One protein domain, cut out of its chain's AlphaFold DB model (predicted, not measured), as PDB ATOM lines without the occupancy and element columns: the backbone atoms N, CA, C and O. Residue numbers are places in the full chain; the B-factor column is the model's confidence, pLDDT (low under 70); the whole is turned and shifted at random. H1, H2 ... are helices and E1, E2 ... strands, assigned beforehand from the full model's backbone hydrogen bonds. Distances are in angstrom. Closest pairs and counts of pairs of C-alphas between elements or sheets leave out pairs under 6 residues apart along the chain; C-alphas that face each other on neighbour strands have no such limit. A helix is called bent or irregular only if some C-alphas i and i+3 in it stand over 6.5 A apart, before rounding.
ATOM      1  N   ILE A  13     158.921 373.878 257.687       93.62
ATOM      2  CA  ILE A  13     157.627 373.561 258.307       93.62
ATOM      3  C   ILE A  13     157.474 372.057 258.556       93.62
ATOM      4  O   ILE A  13     156.956 371.650 259.591       93.62
ATOM      5  N   LEU A  14     157.940 371.221 257.626       95.75
ATOM      6  CA  LEU A  14     157.830 369.771 257.761       95.75
ATOM      7  C   LEU A  14     158.677 369.189 258.895       95.75
ATOM      8  O   LEU A  14     158.321 368.127 259.393       95.75
ATOM      9  N   LYS A  15     159.726 369.880 259.362       93.62
ATOM     10  CA  LYS A  15     160.463 369.468 260.570       93.62
ATOM     11  C   LYS A  15     159.597 369.536 261.831       93.62
ATOM     12  O   LYS A  15     159.912 368.874 262.811       93.62
ATOM     13  N   CYS A  16     158.505 370.301 261.803       92.56
ATOM     14  CA  CYS A  16     157.550 370.430 262.903       92.56
ATOM     15  C   CYS A  16     156.383 369.431 262.811       92.56
ATOM     16  O   CYS A  16     155.419 369.551 263.565       92.56
ATOM     17  N   VAL A  17     156.420 368.477 261.874       94.44
ATOM     18  CA  VAL A  17     155.379 367.455 261.717       94.44
ATOM     19  C   VAL A  17     155.866 366.148 262.328       94.44
ATOM     20  O   VAL A  17     156.815 365.552 261.831       94.44
ATOM     21  N   ALA A  18     155.180 365.682 263.369       94.19
ATOM     22  CA  ALA A  18     155.406 364.367 263.952       94.19
ATOM     23  C   ALA A  18     154.376 363.377 263.395       94.19
ATOM     24  O   ALA A  18     153.180 363.508 263.668       94.19
ATOM     25  N   ARG A  19     154.821 362.406 262.590       94.62
ATOM     26  CA  ARG A  19     153.975 361.294 262.130       94.62
ATOM     27  C   ARG A  19     154.137 360.128 263.085       94.62
ATOM     28  O   ARG A  19     155.238 359.877 263.548       94.62
ATOM     29  N   PHE A  20     153.058 359.395 263.329       92.56
ATOM     30  CA  PHE A  20     153.089 358.255 264.243       92.56
ATOM     31  C   PHE A  20     154.156 357.216 263.859       92.56
ATOM     32  O   PHE A  20     154.906 356.774 264.716       92.56
ATOM     33  N   GLU A  21     154.278 356.908 262.565       94.00
ATOM     34  CA  GLU A  21     155.262 355.955 262.026       94.00
ATOM     35  C   GLU A  21     156.731 356.367 262.228       94.00
ATOM     36  O   GLU A  21     157.609 355.509 262.221       94.00
ATOM     37  N   ASP A  22     156.993 357.662 262.435       94.44
ATOM     38  CA  ASP A  22     158.339 358.207 262.624       94.44
ATOM     39  C   ASP A  22     158.733 358.292 264.113       94.44
ATOM     40  O   ASP A  22     159.900 358.530 264.436       94.44
ATOM     41  N   ILE A  23     157.777 358.140 265.041       93.19
ATOM     42  CA  ILE A  23     158.031 358.250 266.483       93.19
ATOM     43  C   ILE A  23     158.457 356.887 267.023       93.19
ATOM     44  O   ILE A  23     157.726 355.904 266.921       93.19
ATOM     45  N   SER A  24     159.633 356.835 267.648       90.62
ATOM     46  CA  SER A  24     160.104 355.613 268.299       90.62
ATOM     47  C   SER A  24     159.300 355.339 269.578       90.62
ATOM     48  O   SER A  24     159.204 356.238 270.418       90.62
ATOM     49  N   PRO A  25     158.733 354.128 269.738       91.12
ATOM     50  CA  PRO A  25     158.087 353.733 270.978       91.12
ATOM     51  C   PRO A  25     159.120 353.556 272.092       91.12
ATOM     52  O   PRO A  25     160.249 353.124 271.844       91.12
ATOM     53  N   ALA A  26     158.709 353.848 273.322       88.44
ATOM     54  CA  ALA A  26     159.471 353.551 274.526       88.44
ATOM     55  C   ALA A  26     158.571 352.858 275.556       88.44
ATOM     56  O   ALA A  26     157.634 353.465 276.075       88.44
ATOM     57  N   ASP A  27     158.892 351.598 275.846       85.88
ATOM     58  CA  ASP A  27     158.228 350.765 276.865       85.88
ATOM     59  C   ASP A  27     158.954 350.823 278.220       85.88
ATOM     60  O   ASP A  27     158.642 350.091 279.156       85.88
ATOM     61  N   THR A  28     159.999 351.646 278.291       75.94
ATOM     62  CA  THR A  28     160.889 351.804 279.438       75.94
ATOM     63  C   THR A  28     161.116 353.289 279.715       75.94
ATOM     64  O   THR A  28     160.547 354.169 279.065       75.94
ATOM     65  N   GLY A  29     161.921 353.593 280.732       69.19
ATOM     66  CA  GLY A  29     162.336 354.962 281.040       69.19
ATOM     67  C   GLY A  29     161.584 355.618 282.195       69.19
ATOM     68  O   GLY A  29     162.066 356.623 282.709       69.19
ATOM     69  N   LEU A  30     160.475 355.038 282.672       77.31
ATOM     70  CA  LEU A  30     159.858 355.454 283.937       77.31
ATOM     71  C   LEU A  30     159.737 354.272 284.910       77.31
ATOM     72  O   LEU A  30     159.265 353.210 284.499       77.31
ATOM     73  N   PRO A  31     160.111 354.443 286.195       77.00
ATOM     74  CA  PRO A  31     160.103 353.355 287.176       77.00
ATOM     75  C   PRO A  31     158.725 352.731 287.423       77.00
ATOM     76  O   PRO A  31     158.636 351.585 287.849       77.00
ATOM     77  N   ASP A  32     157.650 353.484 287.187       81.81
ATOM     78  CA  ASP A  32     156.281 353.052 287.462       81.81
ATOM     79  C   ASP A  32     155.683 352.174 286.351       81.81
ATOM     80  O   ASP A  32     154.655 351.542 286.574       81.81
ATOM     81  N   GLN A  33     156.317 352.091 285.175       82.69
ATOM     82  CA  GLN A  33     155.818 351.278 284.055       82.69
ATOM     83  C   GLN A  33     155.814 349.774 284.362       82.69
ATOM     84  O   GLN A  33     154.980 349.046 283.832       82.69
ATOM     85  N   GLU A  34     156.700 349.310 285.246       84.25
ATOM     86  CA  GLU A  34     156.791 347.898 285.645       84.25
ATOM     87  C   GLU A  34     155.715 347.482 286.663       84.25
ATOM     88  O   GLU A  34     155.553 346.295 286.951       84.25
ATOM     89  N   VAL A  35     154.962 348.438 287.218       88.38
ATOM     90  CA  VAL A  35     153.914 348.159 288.205       88.38
ATOM     91  C   VAL A  35     152.665 347.622 287.501       88.38
ATOM     92  O   VAL A  35     152.178 348.197 286.524       88.38
ATOM     93  N   ASP A  36     152.101 346.534 288.028       90.56
ATOM     94  CA  ASP A  36     150.848 345.960 287.528       90.56
ATOM     95  C   ASP A  36     149.728 347.012 287.516       90.56
ATOM     96  O   ASP A  36     149.422 347.632 288.536       90.56
ATOM     97  N   GLY A  37     149.101 347.209 286.352       91.88
ATOM     98  CA  GLY A  37     148.091 348.258 286.158       91.88
ATOM     99  C   GLY A  37     148.629 349.547 285.533       91.88
ATOM    100  O   GLY A  37     147.844 350.459 285.280       91.88
ATOM    101  N   TYR A  38     149.934 349.640 285.254       90.81
ATOM    102  CA  TYR A  38     150.563 350.866 284.752       90.81
ATOM    103  C   TYR A  38     151.488 350.666 283.541       90.81
ATOM    104  O   TYR A  38     152.183 351.605 283.136       90.81
ATOM    105  N   ARG A  39     151.460 349.480 282.915       91.31
ATOM    106  CA  ARG A  39     152.241 349.184 281.705       91.31
ATOM    107  C   ARG A  39     151.717 349.958 280.506       91.31
ATOM    108  O   ARG A  39     150.521 349.939 280.216       91.31
ATOM    109  N   ARG A  40     152.615 350.618 279.786       91.31
ATOM    110  CA  ARG A  40     152.259 351.499 278.672       91.31
ATOM    111  C   ARG A  40     153.461 351.763 277.780       91.31
ATOM    112  O   ARG A  40     154.590 351.683 278.244       91.31
ATOM    113  N   THR A  41     153.185 352.156 276.548       90.94
ATOM    114  CA  THR A  41     154.188 352.573 275.571       90.94
ATOM    115  C   THR A  41     154.065 354.069 275.337       90.94
ATOM    116  O   THR A  41     152.974 354.587 275.086       90.94
ATOM    117  N   PHE A  42     155.188 354.776 275.411       89.88
ATOM    118  CA  PHE A  42     155.257 356.203 275.134       89.88
ATOM    119  C   PHE A  42     155.703 356.491 273.707       89.88
ATOM    120  O   PHE A  42     156.623 355.871 273.182       89.88
ATOM    121  N   TYR A  43     155.097 357.524 273.129       91.25
ATOM    122  CA  TYR A  43     155.452 358.084 271.831       91.25
ATOM    123  C   TYR A  43     155.710 359.580 271.999       91.25
ATOM    124  O   TYR A  43     154.776 360.388 271.996       91.25
ATOM    125  N   ASN A  44     156.973 359.963 272.181       90.19
ATOM    126  CA  ASN A  44     157.345 361.354 272.430       90.19
ATOM    127  C   ASN A  44     157.410 362.154 271.115       90.19
ATOM    128  O   ASN A  44     158.344 362.021 270.323       90.19
ATOM    129  N   ALA A  45     156.400 362.988 270.865       92.44
ATOM    130  CA  ALA A  45     156.273 363.730 269.613       92.44
ATOM    131  C   ALA A  45     157.054 365.051 269.638       92.44
ATOM    132  O   ALA A  45     157.712 365.403 268.658       92.44
ATOM    133  N   LEU A  46     156.983 365.780 270.751       90.44
ATOM    134  CA  LEU A  46     157.596 367.091 270.930       90.44
ATOM    135  C   LEU A  46     158.110 367.217 272.356       90.44
ATOM    136  O   LEU A  46     157.364 367.022 273.314       90.44
ATOM    137  N   GLY A  47     159.354 367.638 272.493       85.44
ATOM    138  CA  GLY A  47     159.885 367.992 273.793       85.44
ATOM    139  C   GLY A  47     161.335 368.410 273.730       85.44
ATOM    140  O   GLY A  47     161.925 368.507 272.657       85.44
ATOM    141  N   PHE A  48     161.917 368.667 274.890       72.44
ATOM    142  CA  PHE A  48     163.340 368.953 274.998       72.44
ATOM    143  C   PHE A  48     164.149 367.663 275.137       72.44
ATOM    144  O   PHE A  48     163.703 366.678 275.727       72.44
ATOM    145  N   SER A  49     165.370 367.683 274.605       67.81
ATOM    146  CA  SER A  49     166.382 366.695 274.974       67.81
ATOM    147  C   SER A  49     166.587 366.722 276.489       67.81
ATOM    148  O   SER A  49     166.593 367.802 277.080       67.81
ATOM    149  N   GLN A  50     166.770 365.549 277.096       66.75
ATOM    150  CA  GLN A  50     167.057 365.402 278.525       66.75
ATOM    151  C   GLN A  50     168.128 366.413 278.976       66.75
ATOM    152  O   GLN A  50     169.180 366.499 278.328       66.75
ATOM    153  N   PRO A  51     167.876 367.211 280.031       64.44
ATOM    154  CA  PRO A  51     168.885 368.113 280.564       64.44
ATOM    155  C   PRO A  51     170.097 367.306 281.037       64.44
ATOM    156  O   PRO A  51     169.952 366.280 281.694       64.44
ATOM    157  N   ALA A  52     171.308 367.765 280.724       60.66
ATOM    158  CA  ALA A  52     172.515 367.148 281.259       60.66
ATOM    159  C   ALA A  52     172.761 367.656 282.691       60.66
ATOM    160  O   ALA A  52     173.066 368.834 282.872       60.66
ATOM    161  N   GLY A  53     172.647 366.786 283.697       60.06
ATOM    162  CA  GLY A  53     172.995 367.107 285.086       60.06
ATOM    163  C   GLY A  53     172.239 366.271 286.119       60.06
ATOM    164  O   GLY A  53     171.127 365.815 285.866       60.06
ATOM    165  N   GLU A  54     172.834 366.074 287.299       57.00
ATOM    166  CA  GLU A  54     172.140 365.444 288.428       57.00
ATOM    167  C   GLU A  54     170.912 366.272 288.838       57.00
ATOM    168  O   GLU A  54     170.990 367.491 288.993       57.00
ATOM    169  N   GLY A  55     169.774 365.602 289.033       58.28
ATOM    170  CA  GLY A  55     168.552 366.223 289.557       58.28
ATOM    171  C   GLY A  55     167.613 366.829 288.512       58.28
ATOM    172  O   GLY A  55     166.553 367.317 288.887       58.28
ATOM    173  N   SER A  56     167.953 366.783 287.220       56.03
ATOM    174  CA  SER A  56     167.057 367.193 286.133       56.03
ATOM    175  C   SER A  56     166.671 365.988 285.287       56.03
ATOM    176  O   SER A  56     167.506 365.425 284.592       56.03
ATOM    177  N   TYR A  57     165.397 365.607 285.335       57.31
ATOM    178  CA  TYR A  57     164.869 364.446 284.621       57.31
ATOM    179  C   TYR A  57     163.666 364.883 283.790       57.31
ATOM    180  O   TYR A  57     162.782 365.575 284.299       57.31
ATOM    181  N   SER A  58     163.601 364.504 282.513       63.88
ATOM    182  CA  SER A  58     162.364 364.682 281.752       63.88
ATOM    183  C   SER A  58     161.305 363.683 282.231       63.88
ATOM    184  O   SER A  58     161.629 362.536 282.555       63.88
ATOM    185  N   PRO A  59     160.024 364.085 282.216       63.88
ATOM    186  CA  PRO A  59     158.916 363.264 282.699       63.88
ATOM    187  C   PRO A  59     158.626 362.033 281.827       63.88
ATOM    188  O   PRO A  59     157.745 361.253 282.167       63.88
ATOM    189  N   LEU A  60     159.318 361.869 280.695       68.25
ATOM    190  CA  LEU A  60     159.143 360.746 279.771       68.25
ATOM    191  C   LEU A  60     160.310 359.741 279.826       68.25
ATOM    192  O   LEU A  60     160.264 358.727 279.140       68.25
ATOM    193  N   GLY A  61     161.326 359.979 280.664       68.38
ATOM    194  CA  GLY A  61     162.500 359.106 280.760       68.38
ATOM    195  C   GLY A  61     163.499 359.289 279.614       68.38
ATOM    196  O   GLY A  61     163.241 359.999 278.639       68.38
ATOM    197  N   ASP A  62     164.689 358.704 279.750       70.94
ATOM    198  CA  ASP A  62     165.785 358.865 278.774       70.94
ATOM    199  C   ASP A  62     165.533 358.119 277.457       70.94
ATOM    200  O   ASP A  62     166.020 358.523 276.394       70.94
ATOM    201  N   ASP A  63     164.739 357.053 277.528       78.12
ATOM    202  CA  ASP A  63     164.459 356.164 276.403       78.12
ATOM    203  C   ASP A  63     163.428 356.763 275.434       78.12
ATOM    204  O   ASP A  63     163.525 356.574 274.219       78.12
ATOM    205  N   ALA A  64     162.482 357.566 275.933       79.75
ATOM    206  CA  ALA A  64     161.447 358.211 275.125       79.75
ATOM    207  C   ALA A  64     161.950 359.522 274.498       79.75
ATOM    208  O   ALA A  64     161.516 360.622 274.855       79.75
ATOM    209  N   LYS A  65     162.884 359.429 273.550       86.12
ATOM    210  CA  LYS A  65     163.451 360.607 272.872       86.12
ATOM    211  C   LYS A  65     162.400 361.327 272.011       86.12
ATOM    212  O   LYS A  65     161.724 360.669 271.221       86.12
ATOM    213  N   PRO A  66     162.274 362.665 272.107       89.19
ATOM    214  CA  PRO A  66     161.317 363.414 271.300       89.19
ATOM    215  C   PRO A  66     161.721 363.437 269.826       89.19
ATOM    216  O   PRO A  66     162.869 363.751 269.499       89.19
ATOM    217  N   LEU A  67     160.758 363.190 268.934       93.25
ATOM    218  CA  LEU A  67     160.959 363.331 267.489       93.25
ATOM    219  C   LEU A  67     161.254 364.793 267.108       93.25
ATOM    220  O   LEU A  67     162.192 365.078 266.362       93.25
ATOM    221  N   ILE A  68     160.479 365.737 267.653       93.38
ATOM    222  CA  ILE A  68     160.699 367.174 267.478       93.38
ATOM    223  C   ILE A  68     161.418 367.715 268.715       93.38
ATOM    224  O   ILE A  68     160.789 368.010 269.727       93.38
ATOM    225  N   SER A  69     162.739 367.867 268.613       89.69
ATOM    226  CA  SER A  69     163.609 368.326 269.711       89.69
ATOM    227  C   SER A  69     164.280 369.685 269.480       89.69
ATOM    228  O   SER A  69     164.881 370.256 270.385       89.69
ATOM    229  N   HIS A  70     164.183 370.227 268.265       89.38
ATOM    230  CA  HIS A  70     164.845 371.474 267.865       89.38
ATOM    231  C   HIS A  70     164.062 372.743 268.246       89.38
ATOM    232  O   HIS A  70     164.513 373.851 267.960       89.38
ATOM    233  N   LEU A  71     162.879 372.590 268.846       86.75
ATOM    234  CA  LEU A  71     162.038 373.686 269.315       86.75
ATOM    235  C   LEU A  71     162.086 373.763 270.841       86.75
ATOM    236  O   LEU A  71     162.198 372.747 271.521       86.75
ATOM    237  N   SER A  72     161.915 374.967 271.384       84.31
ATOM    238  CA  SER A  72     161.781 375.199 272.828       84.31
ATOM    239  C   SER A  72     160.432 375.857 273.123       84.31
ATOM    240  O   SER A  72     160.375 377.056 273.391       84.31
ATOM    241  N   PRO A  73     159.320 375.106 273.018       80.81
ATOM    242  CA  PRO A  73     157.976 375.676 273.089       80.81
ATOM    243  C   PRO A  73     157.486 375.916 274.528       80.81
ATOM    244  O   PRO A  73     156.419 376.492 274.714       80.81
ATOM    245  N   GLY A  74     158.236 375.467 275.542       81.50
ATOM    246  CA  GLY A  74     157.852 375.561 276.956       81.50
ATOM    247  C   GLY A  74     156.908 374.453 277.438       81.50
ATOM    248  O   GLY A  74     156.416 374.525 278.557       81.50
ATOM    249  N   PHE A  75     156.653 373.430 276.617       82.19
ATOM    250  CA  PHE A  75     155.855 372.254 276.971       82.19
ATOM    251  C   PHE A  75     156.344 371.009 276.214       82.19
ATOM    252  O   PHE A  75     157.031 371.127 275.200       82.19
ATOM    253  N   ASN A  76     155.949 369.826 276.691       82.88
ATOM    254  CA  ASN A  76     156.160 368.550 276.004       82.88
ATOM    255  C   ASN A  76     154.812 367.975 275.549       82.88
ATOM    256  O   ASN A  76     153.786 368.200 276.191       82.88
ATOM    257  N   LEU A  77     154.819 367.211 274.460       87.88
ATOM    258  CA  LEU A  77     153.672 366.462 273.961       87.88
ATOM    259  C   LEU A  77     154.113 365.038 273.621       87.88
ATOM    260  O   LEU A  77     154.933 364.823 272.727       87.88
ATOM    261  N   GLY A  78     153.509 364.072 274.302       88.00
ATOM    262  CA  GLY A  78     153.655 362.655 274.007       88.00
ATOM    263  C   GLY A  78     152.296 361.969 273.975       88.00
ATOM    264  O   GLY A  78     151.341 362.432 274.601       88.00
ATOM    265  N   TYR A  79     152.224 360.866 273.242       89.56
ATOM    266  CA  TYR A  79     151.081 359.961 273.252       89.56
ATOM    267  C   TYR A  79     151.409 358.727 274.082       89.56
ATOM    268  O   TYR A  79     152.576 358.369 274.253       89.56
ATOM    269  N   VAL A  80     150.362 358.090 274.592       89.25
ATOM    270  CA  VAL A  80     150.461 356.869 275.386       89.25
ATOM    271  C   VAL A  80     149.562 355.820 274.754       89.25
ATOM    272  O   VAL A  80     148.375 356.074 274.542       89.25
ATOM    273  N   GLU A  81     150.126 354.651 274.479       92.06
ATOM    274  CA  GLU A  81     149.375 353.439 274.167       92.06
ATOM    275  C   GLU A  81     149.349 352.546 275.407       92.06
ATOM    276  O   GLU A  81     150.374 352.310 276.047       92.06
ATOM    277  N   ALA A  82     148.162 352.081 275.785       93.19
ATOM    278  CA  ALA A  82     147.971 351.244 276.959       93.19
ATOM    279  C   ALA A  82     146.757 350.330 276.765       93.19
ATOM    280  O   ALA A  82     145.756 350.718 276.157       93.19
ATOM    281  N   ALA A  83     146.832 349.113 277.306       94.31
ATOM    282  CA  ALA A  83     145.688 348.207 277.343       94.31
ATOM    283  C   ALA A  83     144.616 348.708 278.338       94.31
ATOM    284  O   ALA A  83     144.935 349.449 279.269       94.31
ATOM    285  N   PRO A  84     143.343 348.285 278.209       94.69
ATOM    286  CA  PRO A  84     142.314 348.607 279.195       94.69
ATOM    287  C   PRO A  84     142.731 348.209 280.618       94.69
ATOM    288  O   PRO A  84     143.190 347.091 280.849       94.69
ATOM    289  N   GLY A  85     142.563 349.123 281.574       92.56
ATOM    290  CA  GLY A  85     143.011 348.921 282.956       92.56
ATOM    291  C   GLY A  85     144.513 349.131 283.172       92.56
ATOM    292  O   GLY A  85     144.988 348.886 284.274       92.56
ATOM    293  N   GLN A  86     145.240 349.579 282.144       92.38
ATOM    294  CA  GLN A  86     146.588 350.121 282.259       92.38
ATOM    295  C   GLN A  86     146.578 351.642 282.050       92.38
ATOM    296  O   GLN A  86     145.663 352.186 281.423       92.38
ATOM    297  N   GLY A  87     147.593 352.349 282.549       86.31
ATOM    298  CA  GLY A  87     147.717 353.784 282.309       86.31
ATOM    299  C   GLY A  87     148.889 354.438 283.022       86.31
ATOM    300  O   GLY A  87     149.807 353.780 283.504       86.31
ATOM    301  N   VAL A  88     148.859 355.767 283.074       83.12
ATOM    302  CA  VAL A  88     149.855 356.549 283.811       83.12
ATOM    303  C   VAL A  88     149.546 356.518 285.304       83.12
ATOM    304  O   VAL A  88     148.407 356.753 285.714       83.12
ATOM    305  N   MET A  89     150.558 356.245 286.126       85.31
ATOM    306  CA  MET A  89     150.414 356.387 287.569       85.31
ATOM    307  C   MET A  89     150.303 357.875 287.909       85.31
ATOM    308  O   MET A  89     151.082 358.690 287.411       85.31
ATOM    309  N   MET A  90     149.333 358.248 288.748       82.31
ATOM    310  CA  MET A  90     149.213 359.628 289.220       82.31
ATOM    311  C   MET A  90     150.467 360.003 290.013       82.31
ATOM    312  O   MET A  90     150.819 359.328 290.980       82.31
TER     313      MET A  90
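This is residues 13 to 90 of the 96 residues of an uncharacterized protein of Rhodospirillaceae bacterium (UniProt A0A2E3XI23). This domain has little regular structure: long loops gather round one two-stranded ribbon, E1 and E2, and residues 52 to 57 stick out as a loop tip. The printed part has 78 residues, with H1, E1 and E2 in that order, 15 residues in named elements, class mixed. It is compact, radius of gyration of the C-alphas 13.0 A, and flat, spanning 39 by 32 by 17 A.

Start at Ile 13, (157.627, 373.561, 258.307); residues 13 to 30 hold no named element. H1 is residues 31 to 34, only just irregular: C-alphas 31 and 34 are 6.6 A apart. Find E1, residues 41 to 46, 15.6 A long, from C-alpha 41 at (154.188, 352.573, 275.571). E2, residues 77 to 81, runs 13.7 A to C-alpha 81 at (149.375, 353.439, 274.167).

E1 and E2 are a hairpin, antiparallel at 160 degrees; N 43 and O 79 are within hydrogen-bond range at 2.9 A. Residues 25 to 26 pair antiparallel with 42 to 43 of E1. H1 and E2 are apart. H1 is too short for an O i to N i+4 pair; its one O i to N i+3 pair is not within range.

Look for the long link, 30 residues, between E1 and E2; pLDDT is under 70 at residues 29 and 49 to 61. The printed part has no cut.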